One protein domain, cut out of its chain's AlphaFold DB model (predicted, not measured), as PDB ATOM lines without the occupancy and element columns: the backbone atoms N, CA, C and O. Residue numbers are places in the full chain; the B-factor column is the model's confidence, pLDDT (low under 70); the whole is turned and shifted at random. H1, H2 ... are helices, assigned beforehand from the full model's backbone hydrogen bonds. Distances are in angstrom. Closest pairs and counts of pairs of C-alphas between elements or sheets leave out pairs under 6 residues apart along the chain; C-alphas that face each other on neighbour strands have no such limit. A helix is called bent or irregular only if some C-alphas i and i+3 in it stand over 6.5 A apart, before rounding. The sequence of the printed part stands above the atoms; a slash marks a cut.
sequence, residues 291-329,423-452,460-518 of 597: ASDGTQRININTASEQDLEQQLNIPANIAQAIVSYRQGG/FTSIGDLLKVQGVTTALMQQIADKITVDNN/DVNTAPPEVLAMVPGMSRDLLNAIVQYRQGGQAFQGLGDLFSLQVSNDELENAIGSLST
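AT A GLANCE: This is residues 291 to 329, 423 to 452 and 460 to 518 of the 597 residues of the protein "Type II secretory pathway, component PulK" of Chthonomonas calidirosea (strain DSM 23976 / ICMP 18418 / T49) (UniProt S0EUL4). Four short helices, H3, H4, H7 and H8, run nearly along one another in the middle, H3 beside H8 and H4 beside H7, with the pair H1 and H2 at one end of the longest axis and the pair H5 and H6 at the other. Before H1, residues 291 to 304 form a stretch with no named element. The printed part has 128 residues, with eight named helices, H1 to H8 in chain order, holding 68 of them, and no named strand: the class is all helix. It is compact, with a radius of gyration of the C-alphas of 14.6 A and spans of 41 by 29 by 26 A.

IN THESE COORDINATES: H1 is residues 305 to 312, with C-alpha 305 at (-4.280, 26.545, -21.781). H2 is residues 316 to 326, 15.7 A long. H3 is residues 426 to 431 and H4 residues 437 to 446, 14.5 A long. H5 is residues 466 to 470. H6, residues 477 to 488, is 16.3 A long and begins at C-alpha 477, (-24.870, 3.532, -41.225). H7 is residues 496 to 501. H8, residues 506 to 515, is 15.3 A long and ends at C-alpha 515, (-15.048, 3.963, -29.118). H4 and H8 are irregular: C-alphas 442 and 445 are 7.6 A apart, and C-alphas 511 and 514 are 7.2 A apart.

HOW THE PARTS SIT: Residues 298 to 299 form a short parallel pairing with residues 447 to 448. H1 and H2 touch at a steep tilt of 66 degrees, opposite ways, the closest C-alphas being those of Glu 305 and Ala 319, 5.3 A. H1 is close to H4 but not clearly touching, Leu 312 to Ile 443, 6.1 A between C-alphas. H3 touches H8 at a shallow tilt of 22 degrees, opposite ways, with the C-alphas of Gly 427 and Glu 510 closest at 4.2 A. H4 touches H7 at a shallow tilt of 15 degrees, opposite ways, with the C-alphas of Gln 441 and Gly 497 closest at 3.9 A. H5 touches H6, with the C-alphas of Leu 469 and Leu 480 closest at 6.6 A. H6 and H7 are near each other. H7 and H8 form a helical hairpin and only just touch, with 3 pairs of C-alphas within 8 A, the closest being Phe 500 and Leu 509, 7.5 A. Every O i to N i+4 pair is within hydrogen-bond range in H1, H2, H5 and H6; it is 4 of 6 in H4 and in H8, and 0 of 2 in H3 and in H7, where 3 of 3 O i to N i+3 pairs are within range.

THE WHOLE: The C-alphas of Gly 329 and Gly 490 are the two farthest apart, 43.7 A. Residues 330 to 422 are not printed, a gap of 12.9 A between C-alphas 329 and 423, and residues 453 to 459 are not printed, a gap of 18.2 A between C-alphas 452 and 460. Of the links that are printed whole, none is long. The mean pLDDT of the printed part is 94.5, and residue 329 alone is under 70.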
ATOM      1  N   ALA A 291       0.022   9.176 -29.792       95.31
ATOM      2  CA  ALA A 291      -0.291   9.582 -31.156       95.31
ATOM      3  C   ALA A 291       0.451   8.707 -32.185       95.31
ATOM      4  O   ALA A 291       1.397   7.987 -31.849       95.31
ATOM      5  N   SER A 292       0.034   8.779 -33.448       93.38
ATOM      6  CA  SER A 292       0.621   8.061 -34.592       93.38
ATOM      7  C   SER A 292       2.104   8.358 -34.825       93.38
ATOM      8  O   SER A 292       2.853   7.499 -35.294       93.38
ATOM      9  N   ASP A 293       2.563   9.545 -34.426       91.06
ATOM     10  CA  ASP A 293       3.972   9.945 -34.459       91.06
ATOM     11  C   ASP A 293       4.801   9.411 -33.270       91.06
ATOM     12  O   ASP A 293       6.021   9.573 -33.253       91.06
ATOM     13  N   GLY A 294       4.165   8.735 -32.306       91.50
ATOM     14  CA  GLY A 294       4.787   8.189 -31.099       91.50
ATOM     15  C   GLY A 294       4.830   9.152 -29.913       91.50
ATOM     16  O   GLY A 294       5.353   8.789 -28.860       91.50
ATOM     17  N   THR A 295       4.293  10.368 -30.045       93.56
ATOM     18  CA  THR A 295       4.222  11.323 -28.933       93.56
ATOM     19  C   THR A 295       3.106  10.975 -27.946       93.56
ATOM     20  O   THR A 295       2.104  10.344 -28.289       93.56
ATOM     21  N   GLN A 296       3.268  11.384 -26.684       94.62
ATOM     22  CA  GLN A 296       2.227  11.207 -25.675       94.62
ATOM     23  C   GLN A 296       1.026  12.103 -25.999       94.62
ATOM     24  O   GLN A 296       1.191  13.289 -26.281       94.62
ATOM     25  N   ARG A 297      -0.186  11.549 -25.914       96.88
ATOM     26  CA  ARG A 297      -1.413  12.330 -26.107       96.88
ATOM     27  C   ARG A 297      -1.641  13.304 -24.958       96.88
ATOM     28  O   ARG A 297      -1.358  13.011 -23.797       96.88
ATOM     29  N   ILE A 298      -2.217  14.450 -25.291       97.69
ATOM     30  CA  ILE A 298      -2.519  15.522 -24.352       97.69
ATOM     31  C   ILE A 298      -3.887  15.286 -23.742       97.69
ATOM     32  O   ILE A 298      -4.898  15.204 -24.441       97.69
ATOM     33  N   ASN A 299      -3.927  15.227 -22.417       97.00
ATOM     34  CA  ASN A 299      -5.174  15.065 -21.699       97.00
ATOM     35  C   ASN A 299      -5.962  16.382 -21.650       97.00
ATOM     36  O   ASN A 299      -5.644  17.285 -20.875       97.00
ATOM     37  N   ILE A 300      -7.040  16.469 -22.429       96.38
ATOM     38  CA  ILE A 300      -7.873  17.676 -22.556       96.38
ATOM     39  C   ILE A 300      -8.646  18.022 -21.279       96.38
ATOM     40  O   ILE A 300      -9.106  19.154 -21.140       96.38
ATOM     41  N   ASN A 301      -8.749  17.106 -20.314       95.38
ATOM     42  CA  ASN A 301      -9.341  17.381 -19.005       95.38
ATOM     43  C   ASN A 301      -8.359  18.036 -18.022       95.38
ATOM     44  O   ASN A 301      -8.801  18.689 -17.079       95.38
ATOM     45  N   THR A 302      -7.044  17.887 -18.224       94.88
ATOM     46  CA  THR A 302      -6.027  18.321 -17.243       94.88
ATOM     47  C   THR A 302      -4.965  19.274 -17.792       94.88
ATOM     48  O   THR A 302      -4.390  20.030 -17.015       94.88
ATOM     49  N   ALA A 303      -4.735  19.303 -19.108       96.25
ATOM     50  CA  ALA A 303      -3.741  20.166 -19.752       96.25
ATOM     51  C   ALA A 303      -4.002  21.656 -19.493       96.25
ATOM     52  O   ALA A 303      -5.162  22.078 -19.448       96.25
ATOM     53  N   SER A 304      -2.948  22.461 -19.337       96.31
ATOM     54  CA  SER A 304      -3.092  23.917 -19.226       96.31
ATOM     55  C   SER A 304      -3.472  24.548 -20.573       96.31
ATOM     56  O   SER A 304      -3.275  23.945 -21.625       96.31
ATOM     57  N   GLU A 305      -4.004  25.773 -20.555       96.06
ATOM     58  CA  GLU A 305      -4.280  26.545 -21.781       96.06
ATOM     59  C   GLU A 305      -3.016  26.681 -22.645       96.06
ATOM     60  O   GLU A 305      -3.046  26.393 -23.838       96.06
ATOM     61  N   GLN A 306      -1.878  26.986 -22.010       96.62
ATOM     62  CA  GLN A 306      -0.582  27.090 -22.676       96.62
ATOM     63  C   GLN A 306      -0.136  25.760 -23.308       96.62
ATOM     64  O   GLN A 306       0.393  25.767 -24.418       96.62
ATOM     65  N   ASP A 307      -0.348  24.623 -22.633       95.62
ATOM     66  CA  ASP A 307      -0.011  23.306 -23.193       95.62
ATOM     67  C   ASP A 307      -0.864  22.994 -24.423       95.62
ATOM     68  O   ASP A 307      -0.339  22.527 -25.433       95.62
ATOM     69  N   LEU A 308      -2.168  23.284 -24.351       96.69
ATOM     70  CA  LEU A 308      -3.084  23.103 -25.473       96.69
ATOM     71  C   LEU A 308      -2.643  23.955 -26.670       96.69
ATOM     72  O   LEU A 308      -2.522  23.428 -27.771       96.69
ATOM     73  N   GLU A 309      -2.328  25.236 -26.466       96.56
ATOM     74  CA  GLU A 309      -1.846  26.124 -27.531       96.56
ATOM     75  C   GLU A 309      -0.546  25.623 -28.168       96.56
ATOM     76  O   GLU A 309      -0.470  25.466 -29.388       96.56
ATOM     77  N   GLN A 310       0.479  25.367 -27.351       95.06
ATOM     78  CA  GLN A 310       1.830  25.092 -27.840       95.06
ATOM     79  C   GLN A 310       1.948  23.711 -28.477       95.06
ATOM     80  O   GLN A 310       2.621  23.561 -29.496       95.06
ATOM     81  N   GLN A 311       1.309  22.700 -27.891       94.69
ATOM     82  CA  GLN A 311       1.500  21.318 -28.319       94.69
ATOM     83  C   GLN A 311       0.470  20.873 -29.373       94.69
ATOM     84  O   GLN A 311       0.799  20.053 -30.233       94.69
ATOM     85  N   LEU A 312      -0.752  21.429 -29.367       95.56
ATOM     86  CA  LEU A 312      -1.744  21.174 -30.426       95.56
ATOM     87  C   LEU A 312      -1.677  22.191 -31.573       95.56
ATOM     88  O   LEU A 312      -2.288  21.959 -32.620       95.56
ATOM     89  N   ASN A 313      -0.918  23.282 -31.404       95.56
ATOM     90  CA  ASN A 313      -0.844  24.401 -32.343       95.56
ATOM     91  C   ASN A 313      -2.242  24.974 -32.638       95.56
ATOM     92  O   ASN A 313      -2.669  25.057 -33.795       95.56
ATOM     93  N   ILE A 314      -2.973  25.311 -31.571       96.19
ATOM     94  CA  ILE A 314      -4.327  25.876 -31.649       96.19
ATOM     95  C   ILE A 314      -4.357  27.324 -31.149       96.19
ATOM     96  O   ILE A 314      -3.564  27.689 -30.282       96.19
ATOM     97  N   PRO A 315      -5.278  28.163 -31.657       96.44
ATOM     98  CA  PRO A 315      -5.429  29.533 -31.181       96.44
ATOM     99  C   PRO A 315      -5.836  29.619 -29.702       96.44
ATOM    100  O   PRO A 315      -6.667  28.832 -29.241       96.44
ATOM    101  N   ALA A 316      -5.345  30.645 -28.998       96.19
ATOM    102  CA  ALA A 316      -5.645  30.894 -27.583       96.19
ATOM    103  C   ALA A 316      -7.151  30.926 -27.274       96.19
ATOM    104  O   ALA A 316      -7.606  30.346 -26.295       96.19
ATOM    105  N   ASN A 317      -7.973  31.514 -28.152       96.12
ATOM    106  CA  ASN A 317      -9.425  31.552 -27.952       96.12
ATOM    107  C   ASN A 317     -10.073  30.154 -27.957       96.12
ATOM    108  O   ASN A 317     -11.087  29.957 -27.293       96.12
ATOM    109  N   ILE A 318      -9.504  29.186 -28.686       96.31
ATOM    110  CA  ILE A 318      -9.986  27.799 -28.681       96.31
ATOM    111  C   ILE A 318      -9.494  27.070 -27.430       96.31
ATOM    112  O   ILE A 318     -10.287  26.393 -26.781       96.31
ATOM    113  N   ALA A 319      -8.228  27.252 -27.044       96.88
ATOM    114  CA  ALA A 319      -7.706  26.696 -25.796       96.88
ATOM    115  C   ALA A 319      -8.530  27.176 -24.581       96.88
ATOM    116  O   ALA A 319      -8.964  26.360 -23.765       96.88
ATOM    117  N   GLN A 320      -8.864  28.470 -24.527       94.94
ATOM    118  CA  GLN A 320      -9.766  29.055 -23.528       94.94
ATOM    119  C   GLN A 320     -11.163  28.443 -23.564       94.94
ATOM    120  O   GLN A 320     -11.724  28.151 -22.508       94.94
ATOM    121  N   ALA A 321     -11.735  28.232 -24.751       94.50
ATOM    122  CA  ALA A 321     -13.051  27.615 -24.888       94.50
ATOM    123  C   ALA A 321     -13.063  26.173 -24.350       94.50
ATOM    124  O   ALA A 321     -13.989  25.804 -23.628       94.50
ATOM    125  N   ILE A 322     -12.012  25.388 -24.616       94.56
ATOM    126  CA  ILE A 322     -11.855  24.019 -24.096       94.56
ATOM    127  C   ILE A 322     -11.765  24.030 -22.564       94.56
ATOM    128  O   ILE A 322     -12.483  23.285 -21.893       94.56
ATOM    129  N   VAL A 323     -10.919  24.898 -21.994       94.25
ATOM    130  CA  VAL A 323     -10.756  25.021 -20.535       94.25
ATOM    131  C   VAL A 323     -12.047  25.506 -19.871       94.25
ATOM    132  O   VAL A 323     -12.426  24.981 -18.824       94.25
ATOM    133  N   SER A 324     -12.745  26.459 -20.489       91.88
ATOM    134  CA  SER A 324     -14.021  26.979 -19.989       91.88
ATOM    135  C   SER A 324     -15.098  25.900 -20.003       91.88
ATOM    136  O   SER A 324     -15.808  25.730 -19.015       91.88
ATOM    137  N   TYR A 325     -15.189  25.128 -21.090       91.44
ATOM    138  CA  TYR A 325     -16.165  24.050 -21.233       91.44
ATOM    139  C   TYR A 325     -16.032  23.013 -20.111       91.44
ATOM    140  O   TYR A 325     -17.012  22.732 -19.422       91.44
ATOM    141  N   ARG A 326     -14.816  22.509 -19.853       90.56
ATOM    142  CA  ARG A 326     -14.583  21.486 -18.811       90.56
ATOM    143  C   ARG A 326     -14.742  21.999 -17.372       90.56
ATOM    144  O   ARG A 326     -14.836  21.195 -16.451       90.56
ATOM    145  N   GLN A 327     -14.747  23.317 -17.162       85.31
ATOM    146  CA  GLN A 327     -14.966  23.948 -15.852       85.31
ATOM    147  C   GLN A 327     -16.450  24.250 -15.560       85.31
ATOM    148  O   GLN A 327     -16.747  24.873 -14.542       85.31
ATOM    149  N   GLY A 328     -17.385  23.841 -16.428       74.38
ATOM    150  CA  GLY A 328     -18.804  24.203 -16.288       74.38
ATOM    151  C   GLY A 328     -19.182  25.535 -16.929       74.38
ATOM    152  O   GLY A 328     -20.302  26.009 -16.765       74.38
ATOM    153  N   GLY A 329     -18.277  26.153 -17.691       56.06
ATOM    154  CA  GLY A 329     -18.442  27.464 -18.323       56.06
ATOM    155  C   GLY A 329     -19.249  27.448 -19.624       56.06
ATOM    156  O   GLY A 329     -18.934  28.190 -20.554       56.06
ATOM    157  N   PHE A 423     -14.764  16.179 -20.183       93.44
ATOM    158  CA  PHE A 423     -14.875  15.430 -21.430       93.44
ATOM    159  C   PHE A 423     -14.809  13.932 -21.126       93.44
ATOM    160  O   PHE A 423     -13.867  13.481 -20.468       93.44
ATOM    161  N   THR A 424     -15.788  13.164 -21.598       92.25
ATOM    162  CA  THR A 424     -15.802  11.697 -21.470       92.25
ATOM    163  C   THR A 424     -15.285  11.031 -22.739       92.25
ATOM    164  O   THR A 424     -14.752   9.926 -22.684       92.25
ATOM    165  N   SER A 425     -15.375  11.731 -23.870       94.00
ATOM    166  CA  SER A 425     -14.841  11.331 -25.167       94.00
ATOM    167  C   SER A 425     -14.118  12.500 -25.834       94.00
ATOM    168  O   SER A 425     -14.458  13.662 -25.628       94.00
ATOM    169  N   ILE A 426     -13.152  12.205 -26.709       94.88
ATOM    170  CA  ILE A 426     -12.555  13.230 -27.582       94.88
ATOM    171  C   ILE A 426     -13.591  13.844 -28.538       94.88
ATOM    172  O   ILE A 426     -13.419  14.980 -28.974       94.88
ATOM    173  N   GLY A 427     -14.675  13.114 -28.836       93.50
ATOM    174  CA  GLY A 427     -15.792  13.595 -29.649       93.50
ATOM    175  C   GLY A 427     -16.497  14.801 -29.027       93.50
ATOM    176  O   GLY A 427     -16.891  15.707 -29.754       93.50
ATOM    177  N   ASP A 428     -16.541  14.891 -27.692       94.38
ATOM    178  CA  ASP A 428     -17.178  16.000 -26.971       94.38
ATOM    179  C   ASP A 428     -16.570  17.373 -27.305       94.38
ATOM    180  O   ASP A 428     -17.222  18.399 -27.108       94.38
ATOM    181  N   LEU A 429     -15.345  17.423 -27.844       94.69
ATOM    182  CA  LEU A 429     -14.752  18.673 -28.322       94.69
ATOM    183  C   LEU A 429     -15.552  19.320 -29.454       94.69
ATOM    184  O   LEU A 429     -15.504  20.539 -29.583       94.69
ATOM    185  N   LEU A 430     -16.326  18.559 -30.232       93.81
ATOM    186  CA  LEU A 430     -17.214  19.116 -31.259       93.81
ATOM    187  C   LEU A 430     -18.335  19.988 -30.664       93.81
ATOM    188  O   LEU A 430     -18.869  20.851 -31.359       93.81
ATOM    189  N   LYS A 431     -18.638  19.834 -29.366       91.94
ATOM    190  CA  LYS A 431     -19.581  20.689 -28.618       91.94
ATOM    191  C   LYS A 431     -18.967  22.030 -28.218       91.94
ATOM    192  O   LYS A 431     -19.688  22.940 -27.803       91.94
ATOM    193  N   VAL A 432     -17.640  22.157 -28.277       92.62
ATOM    194  CA  VAL A 432     -16.924  23.372 -27.884       92.62
ATOM    195  C   VAL A 432     -16.994  24.386 -29.020       92.62
ATOM    196  O   VAL A 432     -16.621  24.118 -30.161       92.62
ATOM    197  N   GLN A 433     -17.445  25.597 -28.697       89.69
ATOM    198  CA  GLN A 433     -17.562  26.669 -29.677       89.69
ATOM    199  C   GLN A 433     -16.212  26.962 -30.353       89.69
ATOM    200  O   GLN A 433     -15.211  27.227 -29.692       89.69
ATOM    201  N   GLY A 434     -16.211  26.967 -31.688       90.31
ATOM    202  CA  GLY A 434     -15.027  27.249 -32.503       90.31
ATOM    203  C   GLY A 434     -14.195  26.015 -32.861       90.31
ATOM    204  O   GLY A 434     -13.332  26.117 -33.734       90.31
ATOM    205  N   VAL A 435     -14.473  24.851 -32.264       94.12
ATOM    206  CA  VAL A 435     -13.913  23.583 -32.736       94.12
ATOM    207  C   VAL A 435     -14.642  23.168 -34.010       94.12
ATOM    208  O   VAL A 435     -15.868  23.167 -34.085       94.12
ATOM    209  N   THR A 436     -13.871  22.858 -35.048       93.69
ATOM    210  CA  THR A 436     -14.373  22.446 -36.365       93.69
ATOM    211  C   THR A 436     -13.847  21.058 -36.706       93.69
ATOM    212  O   THR A 436     -12.863  20.610 -36.119       93.69
ATOM    213  N   THR A 437     -14.440  20.390 -37.696       92.56
ATOM    214  CA  THR A 437     -13.912  19.116 -38.218       92.56
ATOM    215  C   THR A 437     -12.495  19.255 -38.750       92.56
ATOM    216  O   THR A 437     -11.670  18.390 -38.491       92.56
ATOM    217  N   ALA A 438     -12.175  20.372 -39.408       94.25
ATOM    218  CA  ALA A 438     -10.820  20.660 -39.873       94.25
ATOM    219  C   ALA A 438      -9.822  20.756 -38.708       94.25
ATOM    220  O   ALA A 438      -8.707  20.246 -38.798       94.25
ATOM    221  N   LEU A 439     -10.231  21.371 -37.592       96.06
ATOM    222  CA  LEU A 439      -9.408  21.392 -36.387       96.06
ATOM    223  C   LEU A 439      -9.266  19.987 -35.791       96.06
ATOM    224  O   LEU A 439      -8.157  19.576 -35.462       96.06
ATOM    225  N   MET A 440     -10.362  19.236 -35.679       96.62
ATOM    226  CA  MET A 440     -10.332  17.866 -35.165       96.62
ATOM    227  C   MET A 440      -9.476  16.940 -36.032       96.62
ATOM    228  O   MET A 440      -8.714  16.147 -35.490       96.62
ATOM    229  N   GLN A 441      -9.489  17.102 -37.353       96.00
ATOM    230  CA  GLN A 441      -8.596  16.382 -38.258       96.00
ATOM    231  C   GLN A 441      -7.117  16.615 -37.912       96.00
ATOM    232  O   GLN A 441      -6.310  15.694 -38.000       96.00
ATOM    233  N   GLN A 442      -6.757  17.824 -37.469       95.38
ATOM    234  CA  GLN A 442      -5.398  18.155 -37.034       95.38
ATOM    235  C   GLN A 442      -5.060  17.596 -35.641       95.38
ATOM    236  O   GLN A 442      -3.922  17.179 -35.419       95.38
ATOM    237  N   ILE A 443      -5.997  17.646 -34.687       96.38
ATOM    238  CA  ILE A 443      -5.675  17.439 -33.262       96.38
ATOM    239  C   ILE A 443      -6.162  16.113 -32.676       96.38
ATOM    240  O   ILE A 443      -5.622  15.710 -31.651       96.38
ATOM    241  N   ALA A 444      -7.138  15.426 -33.280       96.94
ATOM    242  CA  ALA A 444      -7.822  14.284 -32.659       96.94
ATOM    243  C   ALA A 444      -6.883  13.126 -32.299       96.94
ATOM    244  O   ALA A 444      -7.075  12.468 -31.282       96.94
ATOM    245  N   ASP A 445      -5.835  12.904 -33.091       96.69
ATOM    246  CA  ASP A 445      -4.842  11.867 -32.802       96.69
ATOM    247  C   ASP A 445      -3.893  12.231 -31.640       96.69
ATOM    248  O   ASP A 445      -3.291  11.354 -31.023       96.69
ATOM    249  N   LYS A 446      -3.786  13.522 -31.305       97.06
ATOM    250  CA  LYS A 446      -2.871  14.071 -30.290       97.06
ATOM    251  C   LYS A 446      -3.521  14.295 -28.929       97.06
ATOM    252  O   LYS A 446      -2.861  14.785 -28.016       97.06
ATOM    253  N   ILE A 447      -4.796  13.960 -28.775       97.62
ATOM    254  CA  ILE A 447      -5.571  14.238 -27.565       97.62
ATOM    255  C   ILE A 447      -6.133  12.965 -26.938       97.62
ATOM    256  O   ILE A 447      -6.339  11.954 -27.599       97.62
ATOM    257  N   THR A 448      -6.393  13.031 -25.638       97.56
ATOM    258  CA  THR A 448      -7.034  11.979 -24.841       97.56
ATOM    259  C   THR A 448      -7.833  12.610 -23.700       97.56
ATOM    260  O   THR A 448      -7.650  13.784 -23.388       97.56
ATOM    261  N   VAL A 449      -8.715  11.847 -23.059       96.12
ATOM    262  CA  VAL A 449      -9.483  12.276 -21.874       96.12
ATOM    263  C   VAL A 449      -8.854  11.820 -20.554       96.12
ATOM    264  O   VAL A 449      -9.173  12.372 -19.497       96.12
ATOM    265  N   ASP A 450      -7.925  10.861 -20.607       95.12
ATOM    266  CA  ASP A 450      -7.196  10.319 -19.461       95.12
ATOM    267  C   ASP A 450      -5.725   9.999 -19.802       95.12
ATOM    268  O   ASP A 450      -5.324   9.964 -20.965       95.12
ATOM    269  N   ASN A 451      -4.911   9.790 -18.762       95.62
ATOM    270  CA  ASN A 451      -3.481   9.474 -18.876       95.62
ATOM    271  C   ASN A 451      -3.190   7.975 -18.688       95.62
ATOM    272  O   ASN A 451      -2.068   7.616 -18.328       95.62
ATOM    273  N   ASN A 452      -4.184   7.097 -18.863       96.25
ATOM    274  CA  ASN A 452      -3.941   5.662 -18.794       96.25
ATOM    275  C   ASN A 452      -2.990   5.252 -19.923       96.25
ATOM    276  O   ASN A 452      -2.996   5.848 -21.000       96.25
ATOM    277  N   ASP A 460     -10.634  -1.041 -33.748       98.12
ATOM    278  CA  ASP A 460      -9.762  -0.623 -34.843       98.12
ATOM    279  C   ASP A 460     -10.532  -0.538 -36.166       98.12
ATOM    280  O   ASP A 460     -10.915  -1.533 -36.791       98.12
ATOM    281  N   VAL A 461     -10.696   0.693 -36.638       97.94
ATOM    282  CA  VAL A 461     -11.347   1.032 -37.900       97.94
ATOM    283  C   VAL A 461     -10.503   0.727 -39.130       97.94
ATOM    284  O   VAL A 461     -10.946   1.074 -40.220       97.94
ATOM    285  N   ASN A 462      -9.339   0.096 -39.030       97.50
ATOM    286  CA  ASN A 462      -8.636  -0.442 -40.194       97.50
ATOM    287  C   ASN A 462      -8.937  -1.930 -40.405       97.50
ATOM    288  O   ASN A 462      -9.093  -2.371 -41.545       97.50
ATOM    289  N   THR A 463      -9.082  -2.698 -39.324       95.56
ATOM    290  CA  THR A 463      -9.157  -4.166 -39.386       95.56
ATOM    291  C   THR A 463     -10.500  -4.766 -38.968       95.56
ATOM    292  O   THR A 463     -10.806  -5.878 -39.402       95.56
ATOM    293  N   ALA A 464     -11.332  -4.063 -38.191       97.19
ATOM    294  CA  ALA A 464     -12.609  -4.596 -37.706       97.19
ATOM    295  C   ALA A 464     -13.596  -4.895 -38.851       97.19
ATOM    296  O   ALA A 464     -13.830  -4.015 -39.684       97.19
ATOM    297  N   PRO A 465     -14.214  -6.086 -38.924       95.56
ATOM    298  CA  PRO A 465     -15.205  -6.383 -39.953       95.56
ATOM    299  C   PRO A 465     -16.483  -5.533 -39.771       95.56
ATOM    300  O   PRO A 465     -16.725  -5.027 -38.670       95.56
ATOM    301  N   PRO A 466     -17.318  -5.366 -40.817       95.38
ATOM    302  CA  PRO A 466     -18.548  -4.569 -40.745       95.38
ATOM    303  C   PRO A 466     -19.481  -4.964 -39.594       95.38
ATOM    304  O   PRO A 466     -20.090  -4.097 -38.980       95.38
ATOM    305  N   GLU A 467     -19.551  -6.251 -39.264       94.69
ATOM    306  CA  GLU A 467     -20.325  -6.783 -38.143       94.69
ATOM    307  C   GLU A 467     -19.836  -6.244 -36.795       94.69
ATOM    308  O   GLU A 467     -20.647  -5.929 -35.935       94.69
ATOM    309  N   VAL A 468     -18.519  -6.115 -36.606       96.56
ATOM    310  CA  VAL A 468     -17.943  -5.545 -35.379       96.56
ATOM    311  C   VAL A 468     -18.152  -4.033 -35.345       96.56
ATOM    312  O   VAL A 468     -18.494  -3.497 -34.297       96.56
ATOM    313  N   LEU A 469     -17.997  -3.342 -36.482       97.12
ATOM    314  CA  LEU A 469     -18.267  -1.902 -36.566       97.12
ATOM    315  C   LEU A 469     -19.727  -1.575 -36.234       97.12
ATOM    316  O   LEU A 469     -19.979  -0.603 -35.533       97.12
ATOM    317  N   ALA A 470     -20.672  -2.393 -36.697       95.94
ATOM    318  CA  ALA A 470     -22.098  -2.229 -36.421       95.94
ATOM    319  C   ALA A 470     -22.446  -2.348 -34.924       95.94
ATOM    320  O   ALA A 470     -23.439  -1.780 -34.486       95.94
ATOM    321  N   MET A 471     -21.610  -3.034 -34.137       94.62
ATOM    322  CA  MET A 471     -21.755  -3.145 -32.681       94.62
ATOM    323  C   MET A 471     -21.129  -1.967 -31.916       94.62
ATOM    324  O   MET A 471     -21.229  -1.915 -30.691       94.62
ATOM    325  N   VAL A 472     -20.443  -1.036 -32.589       95.44
ATOM    326  CA  VAL A 472     -19.808   0.107 -31.919       95.44
ATOM    327  C   VAL A 472     -20.881   1.093 -31.433       95.44
ATOM    328  O   VAL A 472     -21.725   1.519 -32.228       95.44
ATOM    329  N   PRO A 473     -20.849   1.520 -30.155       92.06
ATOM    330  CA  PRO A 473     -21.769   2.532 -29.648       92.06
ATOM    331  C   PRO A 473     -21.722   3.821 -30.474       92.06
ATOM    332  O   PRO A 473     -20.648   4.341 -30.765       92.06
ATOM    333  N   GLY A 474     -22.893   4.338 -30.854       91.69
ATOM    334  CA  GLY A 474     -23.004   5.576 -31.632       91.69
ATOM    335  C   GLY A 474     -22.661   5.448 -33.121       91.69
ATOM    336  O   GLY A 474     -22.690   6.459 -33.818       91.69
ATOM    337  N   MET A 475     -22.357   4.245 -33.626       95.56
ATOM    338  CA  MET A 475     -22.096   4.021 -35.049       95.56
ATOM    339  C   MET A 475     -23.348   4.279 -35.895       95.56
ATOM    340  O   MET A 475     -24.379   3.644 -35.680       95.56
ATOM    341  N   SER A 476     -23.232   5.157 -36.894       95.88
ATOM    342  CA  SER A 476     -24.257   5.355 -37.924       95.88
ATOM    343  C   SER A 476     -23.999   4.505 -39.163       95.88
ATOM    344  O   SER A 476     -22.861   4.092 -39.432       95.88
ATOM    345  N   ARG A 477     -25.044   4.257 -39.964       94.62
ATOM    346  CA  ARG A 477     -24.870   3.532 -41.225       94.62
ATOM    347  C   ARG A 477     -23.973   4.275 -42.212       94.62
ATOM    348  O   ARG A 477     -23.174   3.631 -42.897       94.62
ATOM    349  N   ASP A 478     -24.069   5.598 -42.265       95.38
ATOM    350  CA  ASP A 478     -23.265   6.416 -43.172       95.38
ATOM    351  C   ASP A 478     -21.788   6.417 -42.763       95.38
ATOM    352  O   ASP A 478     -20.925   6.219 -43.622       95.38
ATOM    353  N   LEU A 479     -21.480   6.503 -41.462       97.31
ATOM    354  CA  LEU A 479     -20.109   6.381 -40.959       97.31
ATOM    355  C   LEU A 479     -19.518   4.994 -41.221       97.31
ATOM    356  O   LEU A 479     -18.405   4.894 -41.742       97.31
ATOM    357  N   LEU A 480     -20.262   3.922 -40.933       97.62
ATOM    358  CA  LEU A 480     -19.820   2.555 -41.218       97.62
ATOM    359  C   LEU A 480     -19.520   2.377 -42.711       97.62
ATOM    360  O   LEU A 480     -18.450   1.885 -43.079       97.62
ATOM    361  N   ASN A 481     -20.439   2.805 -43.579       96.44
ATOM    362  CA  ASN A 481     -20.269   2.718 -45.026       96.44
ATOM    363  C   ASN A 481     -19.061   3.537 -45.498       96.44
ATOM    364  O   ASN A 481     -18.290   3.045 -46.323       96.44
ATOM    365  N   ALA A 482     -18.860   4.746 -44.966       97.69
ATOM    366  CA  ALA A 482     -17.722   5.596 -45.300       97.69
ATOM    367  C   ALA A 482     -16.385   4.944 -44.907       97.69
ATOM    368  O   ALA A 482     -15.457   4.918 -45.716       97.69
ATOM    369  N   ILE A 483     -16.301   4.344 -43.713       97.62
ATOM    370  CA  ILE A 483     -15.123   3.586 -43.259       97.62
ATOM    371  C   ILE A 483     -14.849   2.407 -44.200       97.62
ATOM    372  O   ILE A 483     -13.727   2.232 -44.677       97.62
ATOM    373  N   VAL A 484     -15.869   1.602 -44.502       96.00
ATOM    374  CA  VAL A 484     -15.721   0.426 -45.370       96.00
ATOM    375  C   VAL A 484     -15.303   0.831 -46.787       96.00
ATOM    376  O   VAL A 484     -14.402   0.212 -47.355       96.00
ATOM    377  N   GLN A 485     -15.899   1.884 -47.350       96.06
ATOM    378  CA  GLN A 485     -15.533   2.411 -48.668       96.06
ATOM    379  C   GLN A 485     -14.096   2.940 -48.697       96.06
ATOM    380  O   GLN A 485     -13.361   2.641 -49.639       96.06
ATOM    381  N   TYR A 486     -13.669   3.661 -47.656       95.81
ATOM    382  CA  TYR A 486     -12.298   4.157 -47.535       95.81
ATOM    383  C   TYR A 486     -11.278   3.010 -47.601       95.81
ATOM    384  O   TYR A 486     -10.325   3.053 -48.383       95.81
ATOM    385  N   ARG A 487     -11.529   1.918 -46.866       94.88
ATOM    386  CA  ARG A 487     -10.675   0.718 -46.892       94.88
ATOM    387  C   ARG A 487     -10.680   0.009 -48.242       94.88
ATOM    388  O   ARG A 487      -9.636  -0.442 -48.708       94.88
ATOM    389  N   GLN A 488     -11.839  -0.087 -48.896       93.19
ATOM    390  CA  GLN A 488     -11.955  -0.686 -50.233       93.19
ATOM    391  C   GLN A 488     -11.166   0.094 -51.298       93.19
ATOM    392  O   GLN A 488     -10.764  -0.489 -52.303       93.19
ATOM    393  N   GLY A 489     -10.879   1.376 -51.050       92.06
ATOM    394  CA  GLY A 489      -9.943   2.182 -51.837       92.06
ATOM    395  C   GLY A 489      -8.467   1.780 -51.694       92.06
ATOM    396  O   GLY A 489      -7.618   2.368 -52.361       92.06
ATOM    397  N   GLY A 490      -8.139   0.793 -50.850       89.62
ATOM    398  CA  GLY A 490      -6.764   0.378 -50.556       89.62
ATOM    399  C   GLY A 490      -6.046   1.302 -49.568       89.62
ATOM    400  O   GLY A 490      -4.817   1.301 -49.509       89.62
ATOM    401  N   GLN A 491      -6.804   2.107 -48.822       92.00
ATOM    402  CA  GLN A 491      -6.294   3.063 -47.846       92.00
ATOM    403  C   GLN A 491      -6.490   2.545 -46.416       92.00
ATOM    404  O   GLN A 491      -7.371   1.731 -46.146       92.00
ATOM    405  N   ALA A 492      -5.677   3.056 -45.494       95.00
ATOM    406  CA  ALA A 492      -5.819   2.841 -44.059       95.00
ATOM    407  C   ALA A 492      -5.631   4.173 -43.324       95.00
ATOM    408  O   ALA A 492      -4.846   5.024 -43.757       95.00
ATOM    409  N   PHE A 493      -6.389   4.358 -42.248       96.56
ATOM    410  CA  PHE A 493      -6.324   5.528 -41.381       96.56
ATOM    411  C   PHE A 493      -5.035   5.454 -40.554       96.56
ATOM    412  O   PHE A 493      -4.768   4.439 -39.913       96.56
ATOM    413  N   GLN A 494      -4.211   6.497 -40.586       93.88
ATOM    414  CA  GLN A 494      -2.944   6.564 -39.851       93.88
ATOM    415  C   GLN A 494      -3.168   6.950 -38.386       93.88
ATOM    416  O   GLN A 494      -2.468   6.451 -37.503       93.88
ATOM    417  N   GLY A 495      -4.162   7.805 -38.139       95.31
ATOM    418  CA  GLY A 495      -4.563   8.269 -36.815       95.31
ATOM    419  C   GLY A 495      -6.025   8.710 -36.789       95.31
ATOM    420  O   GLY A 495      -6.671   8.848 -37.829       95.31
ATOM    421  N   LEU A 496      -6.553   8.976 -35.593       95.94
ATOM    422  CA  LEU A 496      -7.971   9.332 -35.401       95.94
ATOM    423  C   LEU A 496      -8.396  10.607 -36.141       95.94
ATOM    424  O   LEU A 496      -9.564  10.754 -36.488       95.94
ATOM    425  N   GLY A 497      -7.450  11.513 -36.407       95.56
ATOM    426  CA  GLY A 497      -7.689  12.712 -37.212       95.56
ATOM    427  C   GLY A 497      -8.221  12.392 -38.609       95.56
ATOM    428  O   GLY A 497      -9.109  13.085 -39.100       95.56
ATOM    429  N   ASP A 498      -7.767  11.297 -39.221       96.12
ATOM    430  CA  ASP A 498      -8.146  10.938 -40.589       96.12
ATOM    431  C   ASP A 498      -9.645  10.615 -40.723       96.12
ATOM    432  O   ASP A 498     -10.214  10.797 -41.800       96.12
ATOM    433  N   LEU A 499     -10.318  10.212 -39.637       96.50
ATOM    434  CA  LEU A 499     -11.765   9.961 -39.630       96.50
ATOM    435  C   LEU A 499     -12.583  11.231 -39.906       96.50
ATOM    436  O   LEU A 499     -13.656  11.150 -40.498       96.50
ATOM    437  N   PHE A 500     -12.059  12.413 -39.570       95.94
ATOM    438  CA  PHE A 500     -12.712  13.699 -39.849       95.94
ATOM    439  C   PHE A 500     -12.638  14.119 -41.324       95.94
ATOM    440  O   PHE A 500     -13.247  15.118 -41.704       95.94
ATOM    441  N   SER A 501     -11.909  13.370 -42.161       94.50
ATOM    442  CA  SER A 501     -11.912  13.558 -43.617       94.50
ATOM    443  C   SER A 501     -13.096  12.874 -44.315       94.50
ATOM    444  O   SER A 501     -13.353  13.135 -45.494       94.50
ATOM    445  N   LEU A 502     -13.813  12.000 -43.600       95.62
ATOM    446  CA  LEU A 502     -14.980  11.299 -44.123       95.62
ATOM    447  C   LEU A 502     -16.151  12.271 -44.304       95.62
ATOM    448  O   LEU A 502     -16.361  13.187 -43.510       95.62
ATOM    449  N   GLN A 503     -16.931  12.064 -45.364       92.62
ATOM    450  CA  GLN A 503     -18.085  12.903 -45.700       92.62
ATOM    451  C   GLN A 503     -19.315  12.502 -44.874       92.62
ATOM    452  O   GLN A 503     -20.289  11.986 -45.415       92.62
ATOM    453  N   VAL A 504     -19.245  12.723 -43.563       93.81
ATOM    454  CA  VAL A 504     -20.293  12.416 -42.576       93.81
ATOM    455  C   VAL A 504     -20.554  13.627 -41.683       93.81
ATOM    456  O   VAL A 504     -19.778  14.587 -41.678       93.81
ATOM    457  N   SER A 505     -21.663  13.621 -40.946       93.25
ATOM    458  CA  SER A 505     -22.005  14.716 -40.041       93.25
ATOM    459  C   SER A 505     -21.154  14.708 -38.765       93.25
ATOM    460  O   SER A 505     -20.609  13.686 -38.343       93.25
ATOM    461  N   ASN A 506     -21.054  15.875 -38.121       91.38
ATOM    462  CA  ASN A 506     -20.335  16.010 -36.854       91.38
ATOM    463  C   ASN A 506     -20.970  15.165 -35.751       91.38
ATOM    464  O   ASN A 506     -20.235  14.589 -34.960       91.38
ATOM    465  N   ASP A 507     -22.299  15.073 -35.720       92.12
ATOM    466  CA  ASP A 507     -23.030  14.329 -34.694       92.12
ATOM    467  C   ASP A 507     -22.716  12.826 -34.782       92.12
ATOM    468  O   ASP A 507     -22.529  12.161 -33.766       92.12
ATOM    469  N   GLU A 508     -22.582  12.281 -35.994       93.00
ATOM    470  CA  GLU A 508     -22.191  10.880 -36.200       93.00
ATOM    471  C   GLU A 508     -20.765  10.607 -35.705       93.00
ATOM    472  O   GLU A 508     -20.517   9.613 -35.020       93.00
ATOM    473  N   LEU A 509     -19.825  11.508 -36.003       93.94
ATOM    474  CA  LEU A 509     -18.448  11.395 -35.515       93.94
ATOM    475  C   LEU A 509     -18.364  11.585 -33.998       93.94
ATOM    476  O   LEU A 509     -17.665  10.822 -33.338       93.94
ATOM    477  N   GLU A 510     -19.076  12.566 -33.440       93.62
ATOM    478  CA  GLU A 510     -19.128  12.839 -32.002       93.62
ATOM    479  C   GLU A 510     -19.520  11.584 -31.216       93.62
ATOM    480  O   GLU A 510     -18.845  11.224 -30.245       93.62
ATOM    481  N   ASN A 511     -20.578  10.910 -31.668       93.00
ATOM    482  CA  ASN A 511     -21.169   9.773 -30.973       93.00
ATOM    483  C   ASN A 511     -20.310   8.505 -31.051       93.00
ATOM    484  O   ASN A 511     -20.296   7.736 -30.092       93.00
ATOM    485  N   ALA A 512     -19.588   8.282 -32.155       95.12
ATOM    486  CA  ALA A 512     -18.846   7.039 -32.377       95.12
ATOM    487  C   ALA A 512     -17.355   7.123 -32.010       95.12
ATOM    488  O   ALA A 512     -16.786   6.155 -31.503       95.12
ATOM    489  N   ILE A 513     -16.689   8.259 -32.259       95.88
ATOM    490  CA  ILE A 513     -15.215   8.327 -32.286       95.88
ATOM    491  C   ILE A 513     -14.540   7.945 -30.961       95.88
ATOM    492  O   ILE A 513     -13.418   7.438 -30.955       95.88
ATOM    493  N   GLY A 514     -15.230   8.134 -29.832       94.81
ATOM    494  CA  GLY A 514     -14.729   7.756 -28.508       94.81
ATOM    495  C   GLY A 514     -14.438   6.260 -28.366       94.81
ATOM    496  O   GLY A 514     -13.506   5.890 -27.650       94.81
ATOM    497  N   SER A 515     -15.173   5.424 -29.101       96.12
ATOM    498  CA  SER A 515     -15.048   3.963 -29.118       96.12
ATOM    499  C   SER A 515     -14.239   3.439 -30.310       96.12
ATOM    500  O   SER A 515     -14.156   2.229 -30.508       96.12
ATOM    501  N   LEU A 516     -13.621   4.322 -31.099       97.94
ATOM    502  CA  LEU A 516     -12.818   3.959 -32.266       97.94
ATOM    503  C   LEU A 516     -11.313   4.120 -31.997       97.94
ATOM    504  O   LEU A 516     -10.867   4.986 -31.229       97.94
ATOM    505  N   SER A 517     -10.530   3.283 -32.671       97.81
ATOM    506  CA  SER A 517      -9.079   3.379 -32.835       97.81
ATOM    507  C   SER A 517      -8.705   3.196 -34.307       97.81
ATOM    508  O   SER A 517      -9.532   2.809 -35.129       97.81
ATOM    509  N   THR A 518      -7.455   3.491 -34.654       97.38
ATOM    510  CA  THR A 518      -6.874   3.199 -35.981       97.38
ATOM    511  C   THR A 518      -5.741   2.179 -35.898       97.38
ATOM    512  O   THR A 518      -4.959   2.026 -36.835       97.38
TER     513      THR A 518